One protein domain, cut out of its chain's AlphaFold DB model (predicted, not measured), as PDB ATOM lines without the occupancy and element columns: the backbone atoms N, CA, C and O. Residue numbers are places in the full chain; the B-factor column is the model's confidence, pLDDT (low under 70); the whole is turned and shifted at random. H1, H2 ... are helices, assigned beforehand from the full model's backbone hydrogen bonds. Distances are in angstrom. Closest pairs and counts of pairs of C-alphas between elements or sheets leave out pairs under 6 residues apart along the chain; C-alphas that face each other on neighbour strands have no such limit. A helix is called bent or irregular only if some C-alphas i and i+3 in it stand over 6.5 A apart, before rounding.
ATOM      1  N   GLU A   7     108.858 144.797 208.954       94.31
ATOM      2  CA  GLU A   7     110.167 145.438 208.981       94.31
ATOM      3  C   GLU A   7     111.014 145.000 207.790       94.31
ATOM      4  O   GLU A   7     111.558 145.861 207.096       94.31
ATOM      5  N   GLY A   8     111.032 143.696 207.491       94.44
ATOM      6  CA  GLY A   8     111.686 143.159 206.300       94.44
ATOM      7  C   GLY A   8     111.122 143.757 205.012       94.44
ATOM      8  O   GLY A   8     111.883 144.230 204.171       94.44
ATOM      9  N   PHE A   9     109.793 143.837 204.884       94.62
ATOM     10  CA  PHE A   9     109.157 144.452 203.714       94.62
ATOM     11  C   PHE A   9     109.492 145.943 203.573       94.62
ATOM     12  O   PHE A   9     109.775 146.425 202.478       94.62
ATOM     13  N   ARG A  10     109.484 146.691 204.682       95.50
ATOM     14  CA  ARG A  10     109.859 148.109 204.684       95.50
ATOM     15  C   ARG A  10     111.316 148.294 204.263       95.50
ATOM     16  O   ARG A  10     111.591 149.150 203.426       95.50
ATOM     17  N   TYR A  11     112.231 147.492 204.809       95.69
ATOM     18  CA  TYR A  11     113.649 147.528 204.449       95.69
ATOM     19  C   TYR A  11     113.861 147.215 202.963       95.69
ATOM     20  O   TYR A  11     114.561 147.954 202.271       95.69
ATOM     21  N   GLU A  12     113.189 146.181 202.452       95.38
ATOM     22  CA  GLU A  12     113.210 145.812 201.036       95.38
ATOM     23  C   GLU A  12     112.743 146.978 200.147       95.38
ATOM     24  O   GLU A  12     113.464 147.395 199.240       95.38
ATOM     25  N   CYS A  13     111.574 147.565 200.429       96.31
ATOM     26  CA  CYS A  13     111.049 148.685 199.648       96.31
ATOM     27  C   CYS A  13     111.951 149.928 199.690       96.31
ATOM     28  O   CYS A  13     112.112 150.585 198.660       96.31
ATOM     29  N   LEU A  14     112.544 150.255 200.842       96.81
ATOM     30  CA  LEU A  14     113.463 151.391 200.961       96.81
ATOM     31  C   LEU A  14     114.761 151.163 200.181       96.81
ATOM     32  O   LEU A  14     115.198 152.069 199.476       96.81
ATOM     33  N   GLY A  15     115.336 149.957 200.231       96.38
ATOM     34  CA  GLY A  15     116.530 149.621 199.447       96.38
ATOM     35  C   GLY A  15     116.279 149.677 197.936       96.38
ATOM     36  O   GLY A  15     117.119 150.147 197.166       96.38
ATOM     37  N   VAL A  16     115.087 149.264 197.496       96.31
ATOM     38  CA  VAL A  16     114.649 149.432 196.100       96.31
ATOM     39  C   VAL A  16     114.530 150.911 195.746       96.31
ATOM     40  O   VAL A  16     115.015 151.317 194.690       96.31
ATOM     41  N   LEU A  17     113.909 151.718 196.610       96.94
ATOM     42  CA  LEU A  17     113.706 153.142 196.360       96.94
ATOM     43  C   LEU A  17     115.031 153.908 196.275       96.94
ATOM     44  O   LEU A  17     115.209 154.701 195.356       96.94
ATOM     45  N   GLU A  18     115.986 153.618 197.157       96.31
ATOM     46  CA  GLU A  18     117.333 154.198 197.117       96.31
ATOM     47  C   GLU A  18     118.052 153.856 195.803       96.31
ATOM     48  O   GLU A  18     118.646 154.719 195.147       96.31
ATOM     49  N   LYS A  19     117.953 152.599 195.351       95.25
ATOM     50  CA  LYS A  19     118.541 152.199 194.068       95.25
ATOM     51  C   LYS A  19     117.857 152.879 192.882       95.25
ATOM     52  O   LYS A  19     118.536 153.253 191.924       95.25
ATOM     53  N   VAL A  20     116.538 153.052 192.944       95.94
ATOM     54  CA  VAL A  20     115.759 153.814 191.962       95.94
ATOM     55  C   VAL A  20     116.209 155.278 191.933       95.94
ATOM     56  O   VAL A  20     116.481 155.787 190.850       95.94
ATOM     57  N   GLU A  21     116.355 155.942 193.082       95.81
ATOM     58  CA  GLU A  21     116.863 157.321 193.180       95.81
ATOM     59  C   GLU A  21     118.239 157.457 192.519       95.81
ATOM     60  O   GLU A  21     118.452 158.335 191.677       95.81
ATOM     61  N   SER A  22     119.157 156.538 192.834       95.00
ATOM     62  CA  SER A  22     120.489 156.486 192.227       95.00
ATOM     63  C   SER A  22     120.426 156.367 190.699       95.00
ATOM     64  O   SER A  22     121.083 157.133 189.991       95.00
ATOM     65  N   LEU A  23     119.610 155.450 190.170       95.00
ATOM     66  CA  LEU A  23     119.482 155.234 188.726       95.00
ATOM     67  C   LEU A  23     118.756 156.386 188.019       95.00
ATOM     68  O   LEU A  23     119.124 156.729 186.898       95.00
ATOM     69  N   ILE A  24     117.783 157.035 188.659       95.50
ATOM     70  CA  ILE A  24     117.150 158.244 188.117       95.50
ATOM     71  C   ILE A  24     118.180 159.364 187.992       95.50
ATOM     72  O   ILE A  24     118.258 159.978 186.932       95.50
ATOM     73  N   ASN A  25     119.015 159.585 189.010       95.62
ATOM     74  CA  ASN A  25     120.066 160.602 188.957       95.62
ATOM     75  C   ASN A  25     121.054 160.343 187.809       95.62
ATOM     76  O   ASN A  25     121.348 161.260 187.041       95.62
ATOM     77  N   VAL A  26     121.500 159.094 187.632       95.00
ATOM     78  CA  VAL A  26     122.343 158.699 186.488       95.00
ATOM     79  C   VAL A  26     121.630 158.975 185.164       95.00
ATOM     80  O   VAL A  26     122.210 159.563 184.252       95.00
ATOM     81  N   GLY A  27     120.360 158.588 185.050       95.12
ATOM     82  CA  GLY A  27     119.586 158.791 183.830       95.12
ATOM     83  C   GLY A  27     119.354 160.271 183.509       95.12
ATOM     84  O   GLY A  27     119.378 160.636 182.338       95.12
ATOM     85  N   VAL A  28     119.170 161.129 184.518       95.25
ATOM     86  CA  VAL A  28     119.040 162.587 184.349       95.25
ATOM     87  C   VAL A  28     120.353 163.188 183.862       95.25
ATOM     88  O   VAL A  28     120.353 163.940 182.890       95.25
ATOM     89  N   GLN A  29     121.479 162.814 184.477       95.69
ATOM     90  CA  GLN A  29     122.811 163.280 184.073       95.69
ATOM     91  C   GLN A  29     123.161 162.906 182.625       95.69
ATOM     92  O   GLN A  29     123.898 163.634 181.969       95.69
ATOM     93  N   ASN A  30     122.601 161.802 182.120       94.00
ATOM     94  CA  ASN A  30     122.816 161.311 180.757       94.00
ATOM     95  C   ASN A  30     121.663 161.648 179.789       94.00
ATOM     96  O   ASN A  30     121.666 161.187 178.652       94.00
ATOM     97  N   GLY A  31     120.663 162.432 180.210       93.19
ATOM     98  CA  GLY A  31     119.549 162.854 179.348       93.19
ATOM     99  C   GLY A  31     118.563 161.745 178.944       93.19
ATOM    100  O   GLY A  31     117.811 161.916 177.987       93.19
ATOM    101  N   ILE A  32     118.541 160.618 179.659       91.31
ATOM    102  CA  ILE A  32     117.693 159.444 179.373       91.31
ATOM    103  C   ILE A  32     116.325 159.557 180.052       91.31
ATOM    104  O   ILE A  32     115.314 159.088 179.527       91.31
ATOM    105  N   THR A  33     116.283 160.162 181.238       92.19
ATOM    106  CA  THR A  33     115.059 160.319 182.027       92.19
ATOM    107  C   THR A  33     114.968 161.714 182.634       92.19
ATOM    108  O   THR A  33     115.941 162.461 182.677       92.19
ATOM    109  N   LYS A  34     113.771 162.069 183.102       92.44
ATOM    110  CA  LYS A  34     113.510 163.307 183.844       92.44
ATOM    111  C   LYS A  34     113.679 163.094 185.348       92.44
ATOM    112  O   LYS A  34     113.664 161.959 185.816       92.44
ATOM    113  N   GLN A  35     113.766 164.187 186.100       93.75
ATOM    114  CA  GLN A  35     113.732 164.140 187.561       93.75
ATOM    115  C   GLN A  35     112.377 163.602 188.054       93.75
ATOM    116  O   GLN A  35     111.326 163.929 187.494       93.75
ATOM    117  N   TYR A  36     112.409 162.808 189.123       93.25
ATOM    118  CA  TYR A  36     111.227 162.361 189.858       93.25
ATOM    119  C   TYR A  36     111.352 162.801 191.314       93.25
ATOM    120  O   TYR A  36     112.433 162.710 191.893       93.25
ATOM    121  N   ASP A  37     110.249 163.269 191.895       93.50
ATOM    122  CA  ASP A  37     110.141 163.462 193.339       93.50
ATOM    123  C   ASP A  37     109.630 162.165 193.970       93.50
ATOM    124  O   ASP A  37     108.541 161.692 193.641       93.50
ATOM    125  N   LEU A  38     110.442 161.583 194.849       95.56
ATOM    126  CA  LEU A  38     110.175 160.309 195.514       95.56
ATOM    127  C   LEU A  38     109.845 160.481 197.002       95.56
ATOM    128  O   LEU A  38     109.600 159.497 197.700       95.56
ATOM    129  N   SER A  39     109.759 161.728 197.477       95.38
ATOM    130  CA  SER A  39     109.573 162.061 198.892       95.38
ATOM    131  C   SER A  39     108.278 161.484 199.467       95.38
ATOM    132  O   SER A  39     108.278 160.946 200.574       95.38
ATOM    133  N   SER A  40     107.174 161.552 198.710       95.19
ATOM    134  CA  SER A  40     105.887 160.991 199.149       95.19
ATOM    135  C   SER A  40     105.956 159.472 199.277       95.19
ATOM    136  O   SER A  40     105.581 158.928 200.309       95.19
ATOM    137  N   LEU A  41     106.497 158.793 198.261       96.38
ATOM    138  CA  LEU A  41     106.608 157.335 198.248       96.38
ATOM    139  C   LEU A  41     107.508 156.830 199.381       96.38
ATOM    140  O   LEU A  41     107.171 155.852 200.047       96.38
ATOM    141  N   LYS A  42     108.625 157.521 199.636       97.25
ATOM    142  CA  LYS A  42     109.518 157.225 200.760       97.25
ATOM    143  C   LYS A  42     108.780 157.305 202.092       97.25
ATOM    144  O   LYS A  42     108.828 156.362 202.877       97.25
ATOM    145  N   LYS A  43     108.045 158.398 202.309       96.56
ATOM    146  CA  LYS A  43     107.260 158.609 203.527       96.56
ATOM    147  C   LYS A  43     106.185 157.534 203.706       96.56
ATOM    148  O   LYS A  43     106.022 157.027 204.810       96.56
ATOM    149  N   ASP A  44     105.491 157.154 202.636       95.44
ATOM    150  CA  ASP A  44     104.466 156.105 202.687       95.44
ATOM    151  C   ASP A  44     105.056 154.749 203.108       95.44
ATOM    152  O   ASP A  44     104.446 154.030 203.901       95.44
ATOM    153  N   ILE A  45     106.266 154.416 202.639       96.19
ATOM    154  CA  ILE A  45     106.987 153.193 203.029       96.19
ATOM    155  C   ILE A  45     107.466 153.267 204.491       96.19
ATOM    156  O   ILE A  45     107.340 152.294 205.236       96.19
ATOM    157  N   GLU A  46     108.002 154.409 204.929       96.19
ATOM    158  CA  GLU A  46     108.482 154.609 206.307       96.19
ATOM    159  C   GLU A  46     107.356 154.479 207.346       96.19
ATOM    160  O   GLU A  46     107.588 153.998 208.460       96.19
ATOM    161  N   LEU A  47     106.128 154.851 206.974       95.75
ATOM    162  CA  LEU A  47     104.945 154.793 207.836       95.75
ATOM    163  C   LEU A  47     104.346 153.384 207.998       95.75
ATOM    164  O   LEU A  47     103.415 153.216 208.787       95.75
ATOM    165  N   LEU A  48     104.865 152.362 207.309       95.56
ATOM    166  CA  LEU A  48     104.385 150.985 207.454       95.56
ATOM    167  C   LEU A  48     104.746 150.426 208.838       95.56
ATOM    168  O   LEU A  48     105.923 150.282 209.177       95.56
ATOM    169  N   GLN A  49     103.726 150.082 209.632       94.19
ATOM    170  CA  GLN A  49     103.900 149.553 210.994       94.19
ATOM    171  C   GLN A  49     103.178 148.225 211.227       94.19
ATOM    172  O   GLN A  49     103.565 147.452 212.102       94.19
ATOM    173  N   THR A  50     102.150 147.921 210.436       94.94
ATOM    174  CA  THR A  50     101.324 146.727 210.612       94.94
ATOM    175  C   THR A  50     101.200 145.906 209.330       94.94
ATOM    176  O   THR A  50     101.357 146.398 208.213       94.94
ATOM    177  N   ALA A  51     100.834 144.628 209.473       93.44
ATOM    178  CA  ALA A  51     100.525 143.759 208.334       93.44
ATOM    179  C   ALA A  51      99.378 144.312 207.461       93.44
ATOM    180  O   ALA A  51      99.344 144.087 206.247       93.44
ATOM    181  N   LYS A  52      98.441 145.049 208.076       93.75
ATOM    182  CA  LYS A  52      97.354 145.729 207.367       93.75
ATOM    183  C   LYS A  52      97.896 146.868 206.505       93.75
ATOM    184  O   LYS A  52      97.487 146.969 205.353       93.75
ATOM    185  N   ASP A  53      98.848 147.651 207.012       94.12
ATOM    186  CA  ASP A  53      99.486 148.726 206.240       94.12
ATOM    187  C   ASP A  53     100.218 148.164 205.028       94.12
ATOM    188  O   ASP A  53     100.023 148.653 203.922       94.12
ATOM    189  N   VAL A  54     100.970 147.070 205.199       93.75
ATOM    190  CA  VAL A  54     101.644 146.383 204.083       93.75
ATOM    191  C   VAL A  54     100.638 145.916 203.033       93.75
ATOM    192  O   VAL A  54     100.852 146.093 201.835       93.75
ATOM    193  N   THR A  55      99.526 145.323 203.470       93.69
ATOM    194  CA  THR A  55      98.475 144.846 202.559       93.69
ATOM    195  C   THR A  55      97.846 146.008 201.789       93.69
ATOM    196  O   THR A  55      97.689 145.925 200.570       93.69
ATOM    197  N   ASN A  56      97.542 147.108 202.480       93.62
ATOM    198  CA  ASN A  56      96.992 148.316 201.872       93.62
ATOM    199  C   ASN A  56      97.983 148.941 200.890       93.62
ATOM    200  O   ASN A  56      97.609 149.237 199.761       93.62
ATOM    201  N   PHE A  57      99.249 149.073 201.281       94.75
ATOM    202  CA  PHE A  57     100.303 149.624 200.440       94.75
ATOM    203  C   PHE A  57     100.467 148.818 199.152       94.75
ATOM    204  O   PHE A  57     100.460 149.394 198.069       94.75
ATOM    205  N   LYS A  58     100.500 147.478 199.239       92.88
ATOM    206  CA  LYS A  58     100.573 146.588 198.065       92.88
ATOM    207  C   LYS A  58      99.393 146.757 197.097       92.88
ATOM    208  O   LYS A  58      99.560 146.539 195.894       92.88
ATOM    209  N   ALA A  59      98.216 147.129 197.599       91.81
ATOM    210  CA  ALA A  59      97.030 147.405 196.787       91.81
ATOM    211  C   ALA A  59      96.980 148.851 196.250       91.81
ATOM    212  O   ALA A  59      96.301 149.120 195.251       91.81
ATOM    213  N   ASP A  60      97.700 149.765 196.896       92.81
ATOM    214  CA  ASP A  60      97.659 151.198 196.639       92.81
ATOM    215  C   ASP A  60      98.511 151.639 195.426       92.81
ATOM    216  O   ASP A  60      99.295 150.885 194.834       92.81
ATOM    217  N   ARG A  61      98.315 152.895 195.006       89.44
ATOM    218  CA  ARG A  61      99.097 153.567 193.969       89.44
ATOM    219  C   ARG A  61     100.582 153.650 194.318       89.44
ATOM    220  O   ARG A  61     101.368 153.488 193.388       89.44
ATOM    221  N   GLY A  62     100.968 153.807 195.589       89.88
ATOM    222  CA  GLY A  62     102.383 153.880 195.985       89.88
ATOM    223  C   GLY A  62     103.193 152.654 195.543       89.88
ATOM    224  O   GLY A  62     104.220 152.773 194.873       89.88
ATOM    225  N   PHE A  63     102.680 151.445 195.783       94.12
ATOM    226  CA  PHE A  63     103.357 150.219 195.347       94.12
ATOM    227  C   PHE A  63     103.351 150.040 193.823       94.12
ATOM    228  O   PHE A  63     104.306 149.524 193.239       94.12
ATOM    229  N   LYS A  64     102.289 150.485 193.138       93.75
ATOM    230  CA  LYS A  64     102.256 150.502 191.663       93.75
ATOM    231  C   LYS A  64     103.283 151.473 191.090       93.75
ATOM    232  O   LYS A  64     103.887 151.172 190.064       93.75
ATOM    233  N   GLU A  65     103.492 152.607 191.745       94.31
ATOM    234  CA  GLU A  65     104.512 153.573 191.366       94.31
ATOM    235  C   GLU A  65     105.920 153.007 191.555       94.31
ATOM    236  O   GLU A  65     106.698 153.045 190.602       94.31
ATOM    237  N   LEU A  66     106.215 152.373 192.695       95.00
ATOM    238  CA  LEU A  66     107.499 151.697 192.924       95.00
ATOM    239  C   LEU A  66     107.796 150.653 191.829       95.00
ATOM    240  O   LEU A  66     108.875 150.647 191.235       95.00
ATOM    241  N   LYS A  67     106.803 149.829 191.469       93.81
ATOM    242  CA  LYS A  67     106.892 148.856 190.360       93.81
ATOM    243  C   LYS A  67     107.096 149.489 188.981       93.81
ATOM    244  O   LYS A  67     107.690 148.889 188.090       93.81
ATOM    245  N   ARG A  68     106.568 150.690 188.755       93.06
ATOM    246  CA  ARG A  68     106.790 151.419 187.500       93.06
ATOM    247  C   ARG A  68     108.212 151.975 187.439       93.06
ATOM    248  O   ARG A  68     108.844 151.913 186.388       93.06
ATOM    249  N   LEU A  69     108.694 152.533 188.549       94.06
ATOM    250  CA  LEU A  69     110.010 153.160 188.632       94.06
ATOM    251  C   LEU A  69     111.145 152.139 188.506       94.06
ATOM    252  O   LEU A  69     112.120 152.410 187.812       94.06
ATOM    253  N   THR A  70     110.994 150.950 189.090       92.81
ATOM    254  CA  THR A  70     111.944 149.833 188.928       92.81
ATOM    255  C   THR A  70     112.159 149.469 187.458       92.81
ATOM    256  O   THR A  70     113.295 149.467 186.986       92.81
ATOM    257  N   ARG A  71     111.074 149.306 186.691       88.50
ATOM    258  CA  ARG A  71     111.139 149.040 185.241       88.50
ATOM    259  C   ARG A  71     111.803 150.163 184.447       88.50
ATOM    260  O   ARG A  71     112.598 149.892 183.551       88.50
ATOM    261  N   LEU A  72     111.499 151.422 184.773       86.94
ATOM    262  CA  LEU A  72     112.147 152.582 184.145       86.94
ATOM    263  C   LEU A  72     113.667 152.548 184.367       86.94
ATOM    264  O   LEU A  72     114.442 152.784 183.442       86.94
ATOM    265  N   CYS A  73     114.086 152.220 185.587       88.56
ATOM    266  CA  CYS A  73     115.491 152.185 185.974       88.56
ATOM    267  C   CYS A  73     116.261 151.014 185.347       88.56
ATOM    268  O   CYS A  73     117.463 151.145 185.116       88.56
ATOM    269  N   GLY A  74     115.585 149.911 185.001       82.38
ATOM    270  CA  GLY A  74     116.186 148.804 184.249       82.38
ATOM    271  C   GLY A  74     116.811 149.263 182.928       82.38
ATOM    272  O   GLY A  74     117.930 148.871 182.604       82.38
ATOM    273  N   ARG A  75     116.146 150.185 182.215       83.06
ATOM    274  CA  ARG A  75     116.674 150.780 180.979       83.06
ATOM    275  C   ARG A  75     117.949 151.591 181.224       83.06
ATOM    276  O   ARG A  75     118.940 151.379 180.538       83.06
ATOM    277  N   VAL A  76     117.937 152.479 182.221       88.81
ATOM    278  CA  VAL A  76     119.110 153.308 182.560       88.81
ATOM    279  C   VAL A  76     120.306 152.437 182.953       88.81
ATOM    280  O   VAL A  76     121.432 152.699 182.538       88.81
ATOM    281  N   CYS A  77     120.062 151.380 183.731       88.38
ATOM    282  CA  CYS A  77     121.109 150.462 184.166       88.38
ATOM    283  C   CYS A  77     121.823 149.805 182.972       88.38
ATOM    284  O   CYS A  77     123.051 149.838 182.901       88.38
ATOM    285  N   CYS A  78     121.055 149.271 182.017       83.31
ATOM    286  CA  CYS A  78     121.585 148.576 180.843       83.31
ATOM    287  C   CYS A  78     122.212 149.504 179.791       83.31
ATOM    288  O   CYS A  78     123.027 149.043 178.999       83.31
ATOM    289  N   GLU A  79     121.820 150.781 179.743       86.06
ATOM    290  CA  GLU A  79     122.386 151.751 178.793       86.06
ATOM    291  C   GLU A  79     123.655 152.437 179.326       86.06
ATOM    292  O   GLU A  79     124.504 152.825 178.527       86.06
ATOM    293  N   VAL A  80     123.796 152.608 180.650       87.75
ATOM    294  CA  VAL A  80     124.813 153.518 181.222       87.75
ATOM    295  C   VAL A  80     125.656 152.908 182.336       87.75
ATOM    296  O   VAL A  80     126.802 153.308 182.523       87.75
ATOM    297  N   VAL A  81     125.109 151.980 183.124       86.88
ATOM    298  CA  VAL A  81     125.765 151.538 184.368       86.88
ATOM    299  C   VAL A  81     126.574 150.269 184.168       86.88
ATOM    300  O   VAL A  81     127.655 150.136 184.739       86.88
ATOM    301  N   VAL A  82     126.055 149.319 183.393       87.50
ATOM    302  CA  VAL A  82     126.717 148.036 183.174       87.50
ATOM    303  C   VAL A  82     126.631 147.622 181.718       87.50
ATOM    304  O   VAL A  82     125.576 147.708 181.093       87.50
ATOM    305  N   GLU A  83     127.754 147.151 181.185       86.81
ATOM    306  CA  GLU A  83     127.814 146.635 179.825       86.81
ATOM    307  C   GLU A  83     127.019 145.318 179.722       86.81
ATOM    308  O   GLU A  83     127.264 144.388 180.507       86.81
ATOM    309  N   PRO A  84     126.062 145.216 178.782       86.50
ATOM    310  CA  PRO A  84     125.242 144.024 178.624       86.50
ATOM    311  C   PRO A  84     126.057 142.834 178.101       86.50
ATOM    312  O   PRO A  84     127.056 142.991 177.408       86.50
ATOM    313  N   ASN A  85     125.578 141.623 178.386       85.44
ATOM    314  CA  ASN A  85     126.190 140.346 178.002       85.44
ATOM    315  C   ASN A  85     127.579 140.101 178.616       85.44
ATOM    316  O   ASN A  85     128.382 139.346 178.068       85.44
ATOM    317  N   THR A  86     127.857 140.701 179.777       88.50
ATOM    318  CA  THR A  86     129.106 140.501 180.524       88.50
ATOM    319  C   THR A  86     128.873 139.709 181.813       88.50
ATOM    320  O   THR A  86     127.792 139.735 182.402       88.50
ATOM    321  N   ILE A  87     129.912 139.033 182.316       88.81
ATOM    322  CA  ILE A  87     129.866 138.399 183.650       88.81
ATOM    323  C   ILE A  87     129.584 139.455 184.732       88.81
ATOM    324  O   ILE A  87     128.853 139.191 185.685       88.81
ATOM    325  N   MET A  88     130.105 140.673 184.554       87.50
ATOM    326  CA  MET A  88     129.849 141.791 185.463       87.50
ATOM    327  C   MET A  88     128.366 142.161 185.525       87.50
ATOM    328  O   MET A  88     127.868 142.420 186.618       87.50
ATOM    329  N   GLN A  89     127.636 142.105 184.406       87.69
ATOM    330  CA  GLN A  89     126.182 142.279 184.402       87.69
ATOM    331  C   GLN A  89     125.494 141.277 185.331       87.69
ATOM    332  O   GLN A  89     124.674 141.677 186.153       87.69
ATOM    333  N   LEU A  90     125.851 139.991 185.247       86.19
ATOM    334  CA  LEU A  90     125.254 138.954 186.092       86.19
ATOM    335  C   LEU A  90     125.494 139.234 187.577       86.19
ATOM    336  O   LEU A  90     124.570 139.121 188.379       86.19
ATOM    337  N   VAL A  91     126.717 139.620 187.948       86.94
ATOM    338  CA  VAL A  91     127.058 139.948 189.339       86.94
ATOM    339  C   VAL A  91     126.255 141.159 189.816       86.94
ATOM    340  O   VAL A  91     125.556 141.070 190.824       86.94
ATOM    341  N   VAL A  92     126.291 142.259 189.060       86.69
ATOM    342  CA  VAL A  92     125.610 143.512 189.417       86.69
ATOM    343  C   VAL A  92     124.099 143.303 189.536       86.69
ATOM    344  O   VAL A  92     123.505 143.732 190.526       86.69
ATOM    345  N   CYS A  93     123.478 142.615 188.574       86.38
ATOM    346  CA  CYS A  93     122.045 142.332 188.588       86.38
ATOM    347  C   CYS A  93     121.650 141.436 189.769       86.38
ATOM    348  O   CYS A  93     120.685 141.757 190.454       86.38
ATOM    349  N   ASN A  94     122.407 140.376 190.067       85.88
ATOM    350  CA  ASN A  94     122.079 139.470 191.175       85.88
ATOM    351  C   ASN A  94     122.195 140.123 192.558       85.88
ATOM    352  O   ASN A  94     121.511 139.701 193.483       85.88
ATOM    353  N   THR A  95     123.027 141.153 192.704       87.00
ATOM    354  CA  THR A  95     123.132 141.935 193.949       87.00
ATOM    355  C   THR A  95     122.201 143.149 193.989       87.00
ATOM    356  O   THR A  95     122.209 143.906 194.957       87.00
ATOM    357  N   CYS A  96     121.425 143.389 192.930       89.81
ATOM    358  CA  CYS A  96     120.596 144.579 192.821       89.81
ATOM    359  C   CYS A  96     119.291 144.404 193.618       89.81
ATOM    360  O   CYS A  96     118.541 143.467 193.336       89.81
ATOM    361  N   PRO A  97     118.941 145.333 194.528       91.81
ATOM    362  CA  PRO A  97     117.686 145.249 195.279       91.81
ATOM    363  C   PRO A  97     116.457 145.309 194.365       91.81
ATOM    364  O   PRO A  97     115.444 144.689 194.665       91.81
ATOM    365  N   ILE A  98     116.557 145.988 193.213       92.50
ATOM    366  CA  ILE A  98     115.493 145.981 192.201       92.50
ATOM    367  C   ILE A  98     115.261 144.559 191.686       92.50
ATOM    368  O   ILE A  98     114.121 144.125 191.644       92.50
ATOM    369  N   PHE A  99     116.317 143.818 191.343       89.19
ATOM    370  CA  PHE A  99     116.184 142.482 190.757       89.19
ATOM    371  C   PHE A  99     115.514 141.491 191.714       89.19
ATOM    372  O   PHE A  99     114.639 140.731 191.308       89.19
ATOM    373  N   GLU A 100     115.888 141.521 192.994       87.69
ATOM    374  CA  GLU A 100     115.261 140.657 193.997       87.69
ATOM    375  C   GLU A 100     113.795 141.044 194.249       87.69
ATOM    376  O   GLU A 100     112.918 140.185 194.286       87.69
ATOM    377  N   PHE A 101     113.502 142.345 194.301       91.12
ATOM    378  CA  PHE A 101     112.134 142.847 194.409       91.12
ATOM    379  C   PHE A 101     111.260 142.446 193.212       91.12
ATOM    380  O   PHE A 101     110.087 142.111 193.387       91.12
ATOM    381  N   GLU A 102     111.807 142.454 191.992       88.94
ATOM    382  CA  GLU A 102     111.080 141.994 190.807       88.94
ATOM    383  C   GLU A 102     110.713 140.511 190.922       88.94
ATOM    384  O   GLU A 102     109.552 140.178 190.715       88.94
ATOM    385  N   LYS A 103     111.630 139.633 191.350       88.38
ATOM    386  CA  LYS A 103     111.308 138.206 191.564       88.38
ATOM    387  C   LYS A 103     110.176 137.990 192.567       88.38
ATOM    388  O   LYS A 103     109.402 137.046 192.426       88.38
ATOM    389  N   ASN A 104     110.108 138.833 193.593       87.94
ATOM    390  CA  ASN A 104     109.133 138.692 194.668       87.94
ATOM    391  C   ASN A 104     107.744 139.231 194.290       87.94
ATOM    392  O   ASN A 104     106.742 138.774 194.849       87.94
ATOM    393  N   TYR A 105     107.658 140.216 193.381       88.69
ATOM    394  CA  TYR A 105     106.435 141.015 193.209       88.69
ATOM    395  C   TYR A 105     106.043 141.400 191.768       88.69
ATOM    396  O   TYR A 105     104.993 142.047 191.613       88.69
ATOM    397  N   LEU A 106     106.837 141.064 190.743       80.75
ATOM    398  CA  LEU A 106     106.554 141.329 189.320       80.75
ATOM    399  C   LEU A 106     106.394 140.050 188.501       80.75
ATOM    400  O   LEU A 106     105.542 140.117 187.583       80.75
TER     401      LEU A 106
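This is residues 7 to 106 of the 106 residues of an uncharacterized protein of Paenibacillus sp. 1_12 (UniProt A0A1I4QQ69). Two long helices, H1 and H4, cross at a slant to make the core. The short helices H2 and H6 pack on opposite sides of H1, while H3 lies at one end of the longest axis and H5 toward the other, where residues 83 to 88 stick out. The printed part has 100 residues with six named helices, H1 to H6 in order along the chain, and no named strand; the class is all helix. It is compact, with a radius of gyration of the C-alphas of 14.0 A, and only just elongated, spanning 41 by 27 by 17 A.

H1, residues 7 to 29, is the hub and touches three helices. It touches H4, residues 61 to 81, at a steep tilt of 47 degrees, the same way; their closest C-alphas, of Gly 27 and Val 76, are 5.6 A apart. H1 and H2, residues 39 to 46, form a helical hairpin at a shallow tilt of 21 degrees, opposite ways; H1 touches H2 with residues 10 to 17 alone, the closest C-alphas being those of Arg 10 and Ile 45, 6.1 A. With residues 12 to 20 alone H1 touches H6, residues 97 to 105, at a steep tilt of 54 degrees, opposite ways; the closest C-alphas, of Val 16 and Pro 97, are 5.2 A apart. H2 and H4 only just touch, with 3 pairs of C-alphas within 8 A; the closest are those of Leu 41 and Gly 62, 5.9 A. The helix packing is mostly crossed, with 1 of these 4 touching pairs at a shallow tilt. H3, residues 51 to 59, is close but not clearly touching H4, with the closest C-alphas, of Phe 57 and Phe 63, 6.0 A apart. H5, residues 87 to 94, is close but not clearly touching H6, the closest C-alphas being those of Cys 93 and Phe 99, 6.3 A. H1 and H5 are apart. Every O i to N i+4 pair is within hydrogen-bond range in H1, H2, H3, H5 and H6, and 14 of 17 are in H4.

H1 runs 33.1 A from C-alpha 7 at (110.167, 145.438, 208.981) to C-alpha 29. H4 is 28.4 A long, with a kink of 28 degrees near residue 75; it is neither bent nor irregular, but only just: C-alphas 78 and 81 are 6.2 A apart. H2 measures 10.6 A, H3 12.6 A, H5 10.9 A and H6 12.2 A, the last ending at C-alpha 105 at (106.435, 141.015, 193.209).

The two C-alphas farthest apart, of Lys 52 and Thr 86, are 41.9 A apart. The printed part has no cut. The link from H1 to H2 is short, the other four links are tight, and residues 83 to 88 stand free. The mean pLDDT of the printed part is 92.0, and no printed residue is under 70.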